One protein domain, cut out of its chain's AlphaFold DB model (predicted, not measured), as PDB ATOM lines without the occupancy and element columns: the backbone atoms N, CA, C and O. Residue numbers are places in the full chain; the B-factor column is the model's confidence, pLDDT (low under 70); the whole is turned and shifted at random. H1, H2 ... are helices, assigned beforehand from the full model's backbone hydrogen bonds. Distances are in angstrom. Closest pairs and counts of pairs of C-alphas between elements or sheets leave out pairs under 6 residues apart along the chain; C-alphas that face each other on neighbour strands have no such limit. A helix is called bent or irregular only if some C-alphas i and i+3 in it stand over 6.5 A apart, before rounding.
ATOM      1  N   ASN A 943      19.568  91.408   9.288       87.00
ATOM      2  CA  ASN A 943      19.218  90.107   8.726       87.00
ATOM      3  C   ASN A 943      19.997  89.828   7.441       87.00
ATOM      4  O   ASN A 943      20.513  88.728   7.267       87.00
ATOM      5  N   PHE A 944      20.141  90.816   6.565       89.50
ATOM      6  CA  PHE A 944      20.985  90.728   5.384       89.50
ATOM      7  C   PHE A 944      22.440  90.442   5.765       89.50
ATOM      8  O   PHE A 944      23.045  89.507   5.235       89.50
ATOM      9  N   ILE A 945      22.979  91.184   6.740       86.44
ATOM     10  CA  ILE A 945      24.348  90.986   7.237       86.44
ATOM     11  C   ILE A 945      24.508  89.575   7.820       86.44
ATOM     12  O   ILE A 945      25.451  88.864   7.473       86.44
ATOM     13  N   ILE A 946      23.573  89.131   8.664       86.06
ATOM     14  CA  ILE A 946      23.578  87.790   9.263       86.06
ATOM     15  C   ILE A 946      23.479  86.707   8.187       86.06
ATOM     16  O   ILE A 946      24.209  85.723   8.271       86.06
ATOM     17  N   ASN A 947      22.644  86.885   7.162       88.38
ATOM     18  CA  ASN A 947      22.509  85.934   6.058       88.38
ATOM     19  C   ASN A 947      23.814  85.810   5.263       88.38
ATOM     20  O   ASN A 947      24.271  84.696   5.000       88.38
ATOM     21  N   LEU A 948      24.476  86.928   4.953       87.44
ATOM     22  CA  LEU A 948      25.794  86.904   4.312       87.44
ATOM     23  C   LEU A 948      26.852  86.229   5.198       87.44
ATOM     24  O   LEU A 948      27.619  85.385   4.726       87.44
ATOM     25  N   LEU A 949      26.869  86.543   6.496       85.31
ATOM     26  CA  LEU A 949      27.759  85.903   7.467       85.31
ATOM     27  C   LEU A 949      27.473  84.403   7.614       85.31
ATOM     28  O   LEU A 949      28.405  83.620   7.799       85.31
ATOM     29  N   TYR A 950      26.209  83.994   7.520       89.31
ATOM     30  CA  TYR A 950      25.775  82.604   7.577       89.31
ATOM     31  C   TYR A 950      26.313  81.806   6.388       89.31
ATOM     32  O   TYR A 950      26.935  80.764   6.609       89.31
ATOM     33  N   PHE A 951      26.161  82.316   5.158       89.88
ATOM     34  CA  PHE A 951      26.727  81.677   3.964       89.88
ATOM     35  C   PHE A 951      28.243  81.494   4.102       89.88
ATOM     36  O   PHE A 951      28.754  80.391   3.892       89.88
ATOM     37  N   GLY A 952      28.943  82.528   4.584       82.94
ATOM     38  CA  GLY A 952      30.378  82.456   4.863       82.94
ATOM     39  C   GLY A 952      30.744  81.444   5.958       82.94
ATOM     40  O   GLY A 952      31.683  80.666   5.797       82.94
ATOM     41  N   LYS A 953      29.998  81.402   7.070       85.81
ATOM     42  CA  LYS A 953      30.250  80.485   8.199       85.81
ATOM     43  C   LYS A 953      30.000  79.022   7.828       85.81
ATOM     44  O   LYS A 953      30.701  78.147   8.331       85.81
ATOM     45  N   LYS A 954      29.001  78.756   6.985       91.19
ATOM     46  CA  LYS A 954      28.625  77.408   6.535       91.19
ATOM     47  C   LYS A 954      29.367  76.949   5.281       91.19
ATOM     48  O   LYS A 954      29.122  75.833   4.844       91.19
ATOM     49  N   GLN A 955      30.267  77.775   4.738       86.00
ATOM     50  CA  GLN A 955      30.990  77.498   3.492       86.00
ATOM     51  C   GLN A 955      30.044  77.179   2.320       86.00
ATOM     52  O   GLN A 955      30.351  76.361   1.458       86.00
ATOM     53  N   ILE A 956      28.872  77.819   2.287       86.19
ATOM     54  CA  ILE A 956      27.925  77.665   1.182       86.19
ATOM     55  C   ILE A 956      28.432  78.536   0.034       86.19
ATOM     56  O   ILE A 956      28.418  79.763   0.130       86.19
ATOM     57  N   SER A 957      28.893  77.901  -1.043       86.44
ATOM     58  CA  SER A 957      29.322  78.611  -2.247       86.44
ATOM     59  C   SER A 957      28.114  79.249  -2.934       86.44
ATOM     60  O   SER A 957      27.176  78.552  -3.319       86.44
ATOM     61  N   LEU A 958      28.150  80.570  -3.108       86.06
ATOM     62  CA  LEU A 958      27.189  81.303  -3.925       86.06
ATOM     63  C   LEU A 958      27.813  81.580  -5.290       86.06
ATOM     64  O   LEU A 958      28.918  82.109  -5.381       86.06
ATOM     65  N   THR A 959      27.089  81.267  -6.358       87.94
ATOM     66  CA  THR A 959      27.456  81.738  -7.700       87.94
ATOM     67  C   THR A 959      27.364  83.263  -7.770       87.94
ATOM     68  O   THR A 959      26.617  83.894  -7.013       87.94
ATOM     69  N   GLN A 960      28.072  83.872  -8.722       83.94
ATOM     70  CA  GLN A 960      28.007  85.317  -8.953       83.94
ATOM     71  C   GLN A 960      26.568  85.807  -9.157       83.94
ATOM     72  O   GLN A 960      26.169  86.792  -8.542       83.94
ATOM     73  N   ASN A 961      25.769  85.070  -9.932       86.00
ATOM     74  CA  ASN A 961      24.363  85.400 -10.164       86.00
ATOM     75  C   ASN A 961      23.529  85.312  -8.879       86.00
ATOM     76  O   ASN A 961      22.697  86.178  -8.635       86.00
ATOM     77  N   GLN A 962      23.763  84.311  -8.023       87.50
ATOM     78  CA  GLN A 962      23.058  84.198  -6.741       87.50
ATOM     79  C   GLN A 962      23.399  85.354  -5.800       87.50
ATOM     80  O   GLN A 962      22.490  85.969  -5.245       87.50
ATOM     81  N   LEU A 963      24.686  85.685  -5.646       86.81
ATOM     82  CA  LEU A 963      25.100  86.808  -4.808       86.81
ATOM     83  C   LEU A 963      24.555  88.133  -5.356       86.81
ATOM     84  O   LEU A 963      24.025  88.942  -4.599       86.81
ATOM     85  N   GLN A 964      24.624  88.334  -6.672       86.06
ATOM     86  CA  GLN A 964      24.101  89.534  -7.312       86.06
ATOM     87  C   GLN A 964      22.585  89.647  -7.161       86.06
ATOM     88  O   GLN A 964      22.099  90.739  -6.885       86.06
ATOM     89  N   ASN A 965      21.844  88.542  -7.245       88.50
ATOM     90  CA  ASN A 965      20.408  88.531  -6.984       88.50
ATOM     91  C   ASN A 965      20.096  88.863  -5.519       88.50
ATOM     92  O   ASN A 965      19.234  89.700  -5.271       88.50
ATOM     93  N   ILE A 966      20.818  88.283  -4.551       89.81
ATOM     94  CA  ILE A 966      20.662  88.598  -3.117       89.81
ATOM     95  C   ILE A 966      20.869  90.096  -2.875       89.81
ATOM     96  O   ILE A 966      20.031  90.764  -2.274       89.81
ATOM     97  N   ILE A 967      21.964  90.634  -3.401       87.38
ATOM     98  CA  ILE A 967      22.345  92.034  -3.245       87.38
ATOM     99  C   ILE A 967      21.364  92.973  -3.991       87.38
ATOM    100  O   ILE A 967      21.020  94.041  -3.489       87.38
ATOM    101  N   THR A 968      20.896  92.601  -5.185       87.38
ATOM    102  CA  THR A 968      19.922  93.385  -5.975       87.38
ATOM    103  C   THR A 968      18.550  93.402  -5.307       87.38
ATOM    104  O   THR A 968      17.923  94.455  -5.226       87.38
ATOM    105  N   ASN A 969      18.103  92.265  -4.774       88.44
ATOM    106  CA  ASN A 969      16.854  92.169  -4.024       88.44
ATOM    107  C   ASN A 969      16.904  93.027  -2.755       88.44
ATOM    108  O   ASN A 969      15.932  93.715  -2.446       88.44
ATOM    109  N   GLU A 970      18.049  93.043  -2.067       90.00
ATOM    110  CA  GLU A 970      18.283  93.915  -0.917       90.00
ATOM    111  C   GLU A 970      18.215  95.401  -1.308       90.00
ATOM    112  O   GLU A 970      17.475  96.171  -0.698       90.00
ATOM    113  N   LYS A 971      18.917  95.792  -2.383       86.81
ATOM    114  CA  LYS A 971      18.916  97.163  -2.930       86.81
ATOM    115  C   LYS A 971      17.500  97.626  -3.284       86.81
ATOM    116  O   LYS A 971      17.103  98.743  -2.965       86.81
ATOM    117  N   ASN A 972      16.717  96.743  -3.895       87.75
ATOM    118  CA  ASN A 972      15.367  97.044  -4.354       87.75
ATOM    119  C   ASN A 972      14.312  96.999  -3.245       87.75
ATOM    120  O   ASN A 972      13.129  97.200  -3.535       87.75
ATOM    121  N   LYS A 973      14.695  96.796  -1.970       88.75
ATOM    122  CA  LYS A 973      13.740  96.863  -0.860       88.75
ATOM    123  C   LYS A 973      12.999  98.201  -0.888       88.75
ATOM    124  O   LYS A 973      11.778  98.178  -0.890       88.75
ATOM    125  N   LEU A 974      13.659  99.348  -1.005       89.31
ATOM    126  CA  LEU A 974      12.973 100.650  -1.046       89.31
ATOM    127  C   LEU A 974      12.523 101.089  -2.454       89.31
ATOM    128  O   LEU A 974      12.246 102.267  -2.662       89.31
ATOM    129  N   GLY A 975      12.423 100.173  -3.422       87.25
ATOM    130  CA  GLY A 975      12.202 100.492  -4.835       87.25
ATOM    131  C   GLY A 975      13.513 100.691  -5.605       87.25
ATOM    132  O   GLY A 975      14.597 100.461  -5.072       87.25
ATOM    133  N   ASN A 976      13.421 101.093  -6.876       86.38
ATOM    134  CA  ASN A 976      14.596 101.251  -7.735       86.38
ATOM    135  C   ASN A 976      15.411 102.495  -7.326       86.38
ATOM    136  O   ASN A 976      15.024 103.620  -7.636       86.38
ATOM    137  N   ILE A 977      16.540 102.288  -6.643       83.06
ATOM    138  CA  ILE A 977      17.419 103.368  -6.162       83.06
ATOM    139  C   ILE A 977      17.968 104.226  -7.305       83.06
ATOM    140  O   ILE A 977      18.126 105.431  -7.131       83.06
ATOM    141  N   ASP A 978      18.200 103.645  -8.481       82.62
ATOM    142  CA  ASP A 978      18.750 104.384  -9.623       82.62
ATOM    143  C   ASP A 978      17.745 105.450 -10.112       82.62
ATOM    144  O   ASP A 978      18.119 106.532 -10.577       82.62
ATOM    145  N   ASN A 979      16.448 105.204  -9.893       88.50
ATOM    146  CA  ASN A 979      15.406 106.208 -10.089       88.50
ATOM    147  C   ASN A 979      15.519 107.353  -9.063       88.50
ATOM    148  O   ASN A 979      15.339 108.513  -9.413       88.50
ATOM    149  N   TYR A 980      15.865 107.069  -7.803       90.69
ATOM    150  CA  TYR A 980      16.011 108.104  -6.770       90.69
ATOM    151  C   TYR A 980      17.205 109.027  -6.991       90.69
ATOM    152  O   TYR A 980      17.084 110.228  -6.751       90.69
ATOM    153  N   GLU A 981      18.328 108.501  -7.476       89.44
ATOM    154  CA  GLU A 981      19.476 109.322  -7.871       89.44
ATOM    155  C   GLU A 981      19.113 110.241  -9.046       89.44
ATOM    156  O   GLU A 981      19.385 111.442  -9.011       89.44
ATOM    157  N   SER A 982      18.404 109.703 -10.044       90.62
ATOM    158  CA  SER A 982      17.900 110.477 -11.184       90.62
ATOM    159  C   SER A 982      16.943 111.589 -10.740       90.62
ATOM    160  O   SER A 982      17.095 112.737 -11.156       90.62
ATOM    161  N   ILE A 983      16.008 111.283  -9.833       90.31
ATOM    162  CA  ILE A 983      15.110 112.271  -9.223       90.31
ATOM    163  C   ILE A 983      15.931 113.342  -8.489       90.31
ATOM    164  O   ILE A 983      15.719 114.529  -8.716       90.31
ATOM    165  N   ALA A 984      16.902 112.963  -7.657       91.88
ATOM    166  CA  ALA A 984      17.731 113.920  -6.919       91.88
ATOM    167  C   ALA A 984      18.494 114.888  -7.844       91.88
ATOM    168  O   ALA A 984      18.564 116.083  -7.541       91.88
ATOM    169  N   ASN A 985      19.004 114.385  -8.975       90.62
ATOM    170  CA  ASN A 985      19.671 115.185 -10.004       90.62
ATOM    171  C   ASN A 985      18.705 116.177 -10.671       90.62
ATOM    172  O   ASN A 985      19.053 117.347 -10.821       90.62
ATOM    173  N   ILE A 986      17.479 115.749 -11.004       92.25
ATOM    174  CA  ILE A 986      16.438 116.621 -11.587       92.25
ATOM    175  C   ILE A 986      16.117 117.802 -10.659       92.25
ATOM    176  O   ILE A 986      15.943 118.924 -11.128       92.25
ATOM    177  N   TYR A 987      16.076 117.574  -9.343       91.12
ATOM    178  CA  TYR A 987      15.819 118.626  -8.350       91.12
ATOM    179  C   TYR A 987      17.075 119.409  -7.922       91.12
ATOM    180  O   TYR A 987      16.980 120.266  -7.046       91.12
ATOM    181  N   GLY A 988      18.251 119.126  -8.495       91.69
ATOM    182  CA  GLY A 988      19.503 119.819  -8.166       91.69
ATOM    183  C   GLY A 988      19.974 119.625  -6.717       91.69
ATOM    184  O   GLY A 988      20.688 120.468  -6.169       91.69
ATOM    185  N   ASN A 989      19.570 118.538  -6.051       92.69
ATOM    186  CA  ASN A 989      19.873 118.319  -4.638       92.69
ATOM    187  C   ASN A 989      21.239 117.636  -4.457       92.69
ATOM    188  O   ASN A 989      21.327 116.434  -4.193       92.69
ATOM    189  N   ASN A 990      22.318 118.414  -4.574       92.06
ATOM    190  CA  ASN A 990      23.702 117.913  -4.559       92.06
ATOM    191  C   ASN A 990      24.043 117.051  -3.329       92.06
ATOM    192  O   ASN A 990      24.772 116.069  -3.453       92.06
ATOM    193  N   LYS A 991      23.492 117.365  -2.146       92.69
ATOM    194  CA  LYS A 991      23.722 116.579  -0.915       92.69
ATOM    195  C   LYS A 991      23.093 115.188  -0.992       92.69
ATOM    196  O   LYS A 991      23.696 114.217  -0.538       92.69
ATOM    197  N   VAL A 992      21.887 115.091  -1.552       92.81
ATOM    198  CA  VAL A 992      21.202 113.809  -1.765       92.81
ATOM    199  C   VAL A 992      21.878 113.019  -2.889       92.81
ATOM    200  O   VAL A 992      22.108 111.824  -2.722       92.81
ATOM    201  N   CYS A 993      22.301 113.683  -3.969       90.50
ATOM    202  CA  CYS A 993      23.066 113.052  -5.051       90.50
ATOM    203  C   CYS A 993      24.387 112.464  -4.537       90.50
ATOM    204  O   CYS A 993      24.691 111.299  -4.783       90.50
ATOM    205  N   GLN A 994      25.143 113.224  -3.737       92.69
ATOM    206  CA  GLN A 994      26.379 112.742  -3.116       92.69
ATOM    207  C   GLN A 994      26.129 111.539  -2.198       92.69
ATOM    208  O   GLN A 994      26.941 110.612  -2.163       92.69
ATOM    209  N   PHE A 995      25.014 111.529  -1.464       92.69
ATOM    210  CA  PHE A 995      24.626 110.383  -0.647       92.69
ATOM    211  C   PHE A 995      24.362 109.139  -1.499       92.69
ATOM    212  O   PHE A 995      24.949 108.102  -1.198       92.69
ATOM    213  N   PHE A 996      23.561 109.235  -2.564       91.06
ATOM    214  CA  PHE A 996      23.305 108.098  -3.453       91.06
ATOM    215  C   PHE A 996      24.567 107.604  -4.149       91.06
ATOM    216  O   PHE A 996      24.790 106.399  -4.190       91.06
ATOM    217  N   LYS A 997      25.444 108.515  -4.582       89.12
ATOM    218  CA  LYS A 997      26.748 108.154  -5.143       89.12
ATOM    219  C   LYS A 997      27.594 107.369  -4.142       89.12
ATOM    220  O   LYS A 997      28.044 106.274  -4.449       89.12
ATOM    221  N   THR A 998      27.720 107.870  -2.911       88.94
ATOM    222  CA  THR A 998      28.452 107.176  -1.834       88.94
ATOM    223  C   THR A 998      27.823 105.810  -1.521       88.94
ATOM    224  O   THR A 998      28.523 104.827  -1.295       88.94
ATOM    225  N   PHE A 999      26.491 105.734  -1.525       87.06
ATOM    226  CA  PHE A 999      25.740 104.505  -1.276       87.06
ATOM    227  C   PHE A 999      25.955 103.458  -2.387       87.06
ATOM    228  O   PHE A 999      26.229 102.293  -2.097       87.06
ATOM    229  N   ASN A1000      25.904 103.876  -3.656       85.12
ATOM    230  CA  ASN A1000      26.188 103.041  -4.825       85.12
ATOM    231  C   ASN A1000      27.677 102.645  -4.907       85.12
ATOM    232  O   ASN A1000      27.996 101.514  -5.280       85.12
ATOM    233  N   ASP A1001      28.596 103.518  -4.493       84.62
ATOM    234  CA  ASP A1001      30.025 103.206  -4.423       84.62
ATOM    235  C   ASP A1001      30.292 102.086  -3.405       84.62
ATOM    236  O   ASP A1001      30.956 101.103  -3.746       84.62
ATOM    237  N   ASN A1002      29.701 102.157  -2.206       79.25
ATOM    238  CA  ASN A1002      29.782 101.091  -1.197       79.25
ATOM    239  C   ASN A1002      29.222  99.756  -1.721       79.25
ATOM    240  O   ASN A1002      29.789  98.689  -1.482       79.25
ATOM    241  N   TYR A1003      28.152  99.808  -2.511       76.69
ATOM    242  CA  TYR A1003      27.586  98.638  -3.179       76.69
ATOM    243  C   TYR A1003      28.541  98.037  -4.224       76.69
ATOM    244  O   TYR A1003      28.725  96.819  -4.288       76.69
ATOM    245  N   SER A1004      29.226  98.882  -5.000       76.50
ATOM    246  CA  SER A1004      30.234  98.432  -5.965       76.50
ATOM    247  C   SER A1004      31.420  97.728  -5.288       76.50
ATOM    248  O   SER A1004      32.056  96.868  -5.900       76.50
ATOM    249  N   VAL A1005      31.713  98.045  -4.018       77.25
ATOM    250  CA  VAL A1005      32.729  97.339  -3.223       77.25
ATOM    251  C   VAL A1005      32.280  95.908  -2.918       77.25
ATOM    252  O   VAL A1005      33.080  94.989  -3.093       77.25
ATOM    253  N   LEU A1006      31.011  95.688  -2.551       72.19
ATOM    254  CA  LEU A1006      30.459  94.340  -2.337       72.19
ATOM    255  C   LEU A1006      30.512  93.485  -3.613       72.19
ATOM    256  O   LEU A1006      30.846  92.305  -3.546       72.19
ATOM    257  N   GLN A1007      30.261  94.083  -4.781       68.69
ATOM    258  CA  GLN A1007      30.390  93.389  -6.068       68.69
ATOM    259  C   GLN A1007      31.852  93.079  -6.426       68.69
ATOM    260  O   GLN A1007      32.164  91.973  -6.870       68.69
ATOM    261  N   ARG A1008      32.773  94.021  -6.177       69.75
ATOM    262  CA  ARG A1008      34.215  93.852  -6.439       69.75
ATOM    263  C   ARG A1008      34.893  92.839  -5.519       69.75
ATOM    264  O   ARG A1008      35.903  92.258  -5.907       69.75
ATOM    265  N   LEU A1009      34.350  92.597  -4.324       64.25
ATOM    266  CA  LEU A1009      34.808  91.514  -3.448       64.25
ATOM    267  C   LEU A1009      34.571  90.120  -4.061       64.25
ATOM    268  O   LEU A1009      35.225  89.174  -3.636       64.25
ATOM    269  N   ASN A1010      33.704  90.005  -5.074       56.09
ATOM    270  CA  ASN A1010      33.399  88.752  -5.767       56.09
ATOM    271  C   ASN A1010      34.133  88.592  -7.116       56.09
ATOM    272  O   ASN A1010      34.284  87.480  -7.604       56.09
ATOM    273  N   SER A1011      34.589  89.691  -7.732       49.47
ATOM    274  CA  SER A1011      35.173  89.685  -9.084       49.47
ATOM    275  C   SER A1011      36.697  89.516  -9.126       49.47
ATOM    276  O   SER A1011      37.271  89.497 -10.211       49.47
ATOM    277  N   LYS A1012      37.381  89.439  -7.978       51.66
ATOM    278  CA  LYS A1012      38.806  89.084  -7.949       51.66
ATOM    279  C   LYS A1012      38.936  87.562  -7.932       51.66
ATOM    280  O   LYS A1012      38.593  86.920  -6.944       51.66
ATOM    281  N   GLU A1013      39.389  87.034  -9.064       46.12
ATOM    282  CA  GLU A1013      39.626  85.621  -9.371       46.12
ATOM    283  C   GLU A1013      40.333  84.867  -8.224       46.12
ATOM    284  O   GLU A1013      41.283  85.378  -7.629       46.12
ATOM    285  N   ASN A1014      39.870  83.633  -7.968       42.25
ATOM    286  CA  ASN A1014      40.284  82.652  -6.940       42.25
ATOM    287  C   ASN A1014      39.552  82.670  -5.581       42.25
ATOM    288  O   ASN A1014      40.175  82.709  -4.522       42.25
ATOM    289  N   ILE A1015      38.222  82.502  -5.599       47.59
ATOM    290  CA  ILE A1015      37.443  82.035  -4.426       47.59
ATOM    291  C   ILE A1015      36.959  80.574  -4.600       47.59
ATOM    292  O   ILE A1015      36.339  80.008  -3.706       47.59
ATOM    293  N   SER A1016      37.300  79.888  -5.699       35.53
ATOM    294  CA  SER A1016      36.868  78.496  -5.916       35.53
ATOM    295  C   SER A1016      37.576  77.451  -5.038       35.53
ATOM    296  O   SER A1016      37.114  76.315  -4.994       35.53
ATOM    297  N   MET A1017      38.623  77.800  -4.277       37.94
ATOM    298  CA  MET A1017      39.200  76.931  -3.240       37.94
ATOM    299  C   MET A1017      39.882  77.752  -2.134       37.94
ATOM    300  O   MET A1017      41.010  78.191  -2.319       37.94
ATOM    301  N   PHE A1018      39.257  77.931  -0.965       37.88
ATOM    302  CA  PHE A1018      39.997  78.259   0.265       37.88
ATOM    303  C   PHE A1018      39.258  77.795   1.532       37.88
ATOM    304  O   PHE A1018      38.193  78.330   1.852       37.88
ATOM    305  N   PRO A1019      39.853  76.912   2.356       38.38
ATOM    306  CA  PRO A1019      39.643  76.980   3.794       38.38
ATOM    307  C   PRO A1019      40.316  78.272   4.286       38.38
ATOM    308  O   PRO A1019      41.522  78.460   4.146       38.38
ATOM    309  N   LEU A1020      39.528  79.217   4.802       37.44
ATOM    310  CA  LEU A1020      40.017  80.533   5.235       37.44
ATOM    311  C   LEU A1020      41.167  80.418   6.251       37.44
ATOM    312  O   LEU A1020      40.938  79.994   7.388       37.44
ATOM    313  N   SER A1021      42.363  80.892   5.883       42.78
ATOM    314  CA  SER A1021      43.436  81.145   6.848       42.78
ATOM    315  C   SER A1021      43.075  82.332   7.771       42.78
ATOM    316  O   SER A1021      42.293  83.213   7.381       42.78
ATOM    317  N   PRO A1022      43.618  82.395   9.002       41.38
ATOM    318  CA  PRO A1022      43.224  83.381  10.018       41.38
ATOM    319  C   PRO A1022      43.410  84.853   9.610       41.38
ATOM    320  O   PRO A1022      42.663  85.711  10.072       41.38
ATOM    321  N   ILE A1023      44.356  85.152   8.715       39.75
ATOM    322  CA  ILE A1023      44.746  86.525   8.345       39.75
ATOM    323  C   ILE A1023      43.698  87.193   7.431       39.75
ATOM    324  O   ILE A1023      43.399  88.379   7.585       39.75
ATOM    325  N   ASN A1024      43.041  86.425   6.555       44.78
ATOM    326  CA  ASN A1024      42.005  86.950   5.654       44.78
ATOM    327  C   ASN A1024      40.638  87.132   6.337       44.78
ATOM    328  O   ASN A1024      39.834  87.958   5.895       44.78
ATOM    329  N   ARG A1025      40.388  86.454   7.469       48.22
ATOM    330  CA  ARG A1025      39.177  86.676   8.283       48.22
ATOM    331  C   ARG A1025      39.132  88.081   8.875       48.22
ATOM    332  O   ARG A1025      38.048  88.645   8.984       48.22
ATOM    333  N   THR A1026      40.276  88.655   9.237       44.56
ATOM    334  CA  THR A1026      40.343  89.961   9.909       44.56
ATOM    335  C   THR A1026      40.072  91.111   8.940       44.56
ATOM    336  O   THR A1026      39.337  92.027   9.286       44.56
ATOM    337  N   SER A1027      40.576  91.040   7.701       43.94
ATOM    338  CA  SER A1027      40.328  92.046   6.649       43.94
ATOM    339  C   SER A1027      38.879  92.023   6.148       43.94
ATOM    340  O   SER A1027      38.237  93.070   6.058       43.94
ATOM    341  N   PHE A1028      38.332  90.824   5.905       47.66
ATOM    342  CA  PHE A1028      36.936  90.656   5.499       47.66
ATOM    343  C   PHE A1028      35.972  91.095   6.608       47.66
ATOM    344  O   PHE A1028      35.048  91.855   6.343       47.66
ATOM    345  N   ARG A1029      36.235  90.725   7.874       47.09
ATOM    346  CA  ARG A1029      35.452  91.218   9.019       47.09
ATOM    347  C   ARG A1029      35.531  92.733   9.145       47.09
ATOM    348  O   ARG A1029      34.493  93.350   9.295       47.09
ATOM    349  N   ARG A1030      36.716  93.343   9.034       44.28
ATOM    350  CA  ARG A1030      36.898  94.795   9.215       44.28
ATOM    351  C   ARG A1030      36.225  95.635   8.120       44.28
ATOM    352  O   ARG A1030      35.812  96.742   8.420       44.28
ATOM    353  N   LYS A1031      36.089  95.115   6.891       47.44
ATOM    354  CA  LYS A1031      35.375  95.777   5.777       47.44
ATOM    355  C   LYS A1031      33.874  95.493   5.721       47.44
ATOM    356  O   LYS A1031      33.172  96.231   5.053       47.44
ATOM    357  N   LEU A1032      33.404  94.424   6.364       47.22
ATOM    358  CA  LEU A1032      31.972  94.152   6.530       47.22
ATOM    359  C   LEU A1032      31.393  94.878   7.762       47.22
ATOM    360  O   LEU A1032      30.185  95.052   7.856       47.22
ATOM    361  N   PHE A1033      32.249  95.241   8.727       40.94
ATOM    362  CA  PHE A1033      31.889  95.976   9.951       40.94
ATOM    363  C   PHE A1033      31.927  97.507   9.790       40.94
ATOM    364  O   PHE A1033      31.365  98.208  10.628       40.94
ATOM    365  N   LEU A1034      32.647  98.006   8.778       42.09
ATOM    366  CA  LEU A1034      32.665  99.409   8.343       42.09
ATOM    367  C   LEU A1034      31.594  99.608   7.276       42.09
ATOM    368  O   LEU A1034      30.938 100.672   7.317       42.09
TER     369      LEU A1034
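AT A GLANCE: This is residues 943 to 1034 of the 1034 residues of an uncharacterized protein of Anaeromyces robustus (UniProt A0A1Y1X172). The model is a long, open helical loop: H2 and then H3 run out along one arm, the chain turns after H3, and H4, the longest helix, comes back along the other arm, with H3 and H4 forming a hairpin at the far end. At the other end H1 runs beside H2 the opposite way, and a long link leads from H4 round to H5, whose residues 1022 to 1027 stick out together with Ser 1021. The printed part has 92 residues with five named helices, H1 to H5 in order along the chain, and no named strand; its class is all helix. It is loose, with a radius of gyration of the C-alphas of 15.8 A, and elongated, with spans of 49 by 26 by 23 A.

IN THESE COORDINATES: H1 holds residues 943 to 953 and begins with C-alpha 943 at (19.218, 90.107, 8.726). H2, residues 960 to 974, is 22.9 A long; it is irregular, with C-alphas 971 and 974 7.1 A apart. H3 holds residues 977 to 986. H4, residues 990 to 1008, is 26.3 A long and begins with C-alpha 990 at (23.702, 117.913, -4.559). H5, residues 1022 to 1032, is 16.0 A long and ends with C-alpha 1032 at (31.972, 94.152, 6.530).

HOW THE PARTS SIT: H1 and H2 are close but not clearly touching; their closest C-alphas, of Phe 944 and Glu 970, are 7.6 A apart. They run opposite ways at a shallow tilt of 15 degrees. H2 and H3 are also close but not clearly touching, with the C-alphas of Lys 971 and Ile 977 closest at 7.2 A, and run the same way at a steep tilt of 51 degrees. H3 and H4 touch and form a helical hairpin, opposite ways at a shallow tilt of 28 degrees; their closest C-alphas, of Ala 984 and Cys 993, are 5.7 A apart, and H4 touches H3 with residues 990 to 997 alone. H2 and H4 are close but not clearly touching, with the C-alphas of Gln 964 and Gln 1007 closest at 7.5 A, and run opposite ways at a shallow tilt of 23 degrees. H5 touches no helix; it is apart from H1, but only just, with their closest C-alphas 8.3 A apart. In H1, H3 and H4 every O i to N i+4 pair is within hydrogen-bond range; in H2 it is 10 of 11 and in H5 5 of 7.

THE WHOLE: The two C-alphas farthest apart, of Tyr 987 and Pro 1019, are 49.5 A apart. The printed part has no cut and ends at Leu 1034, the chain's last residue. The links from H2 to H3 and from H3 to H4 are tight, that from H1 to H2 is short, and that from H4 to H5, residues 1009 to 1021, is long. The mean pLDDT of the printed part is 75.0; residues 1007 to 1034 are under 70, and H5 has a mean of 45.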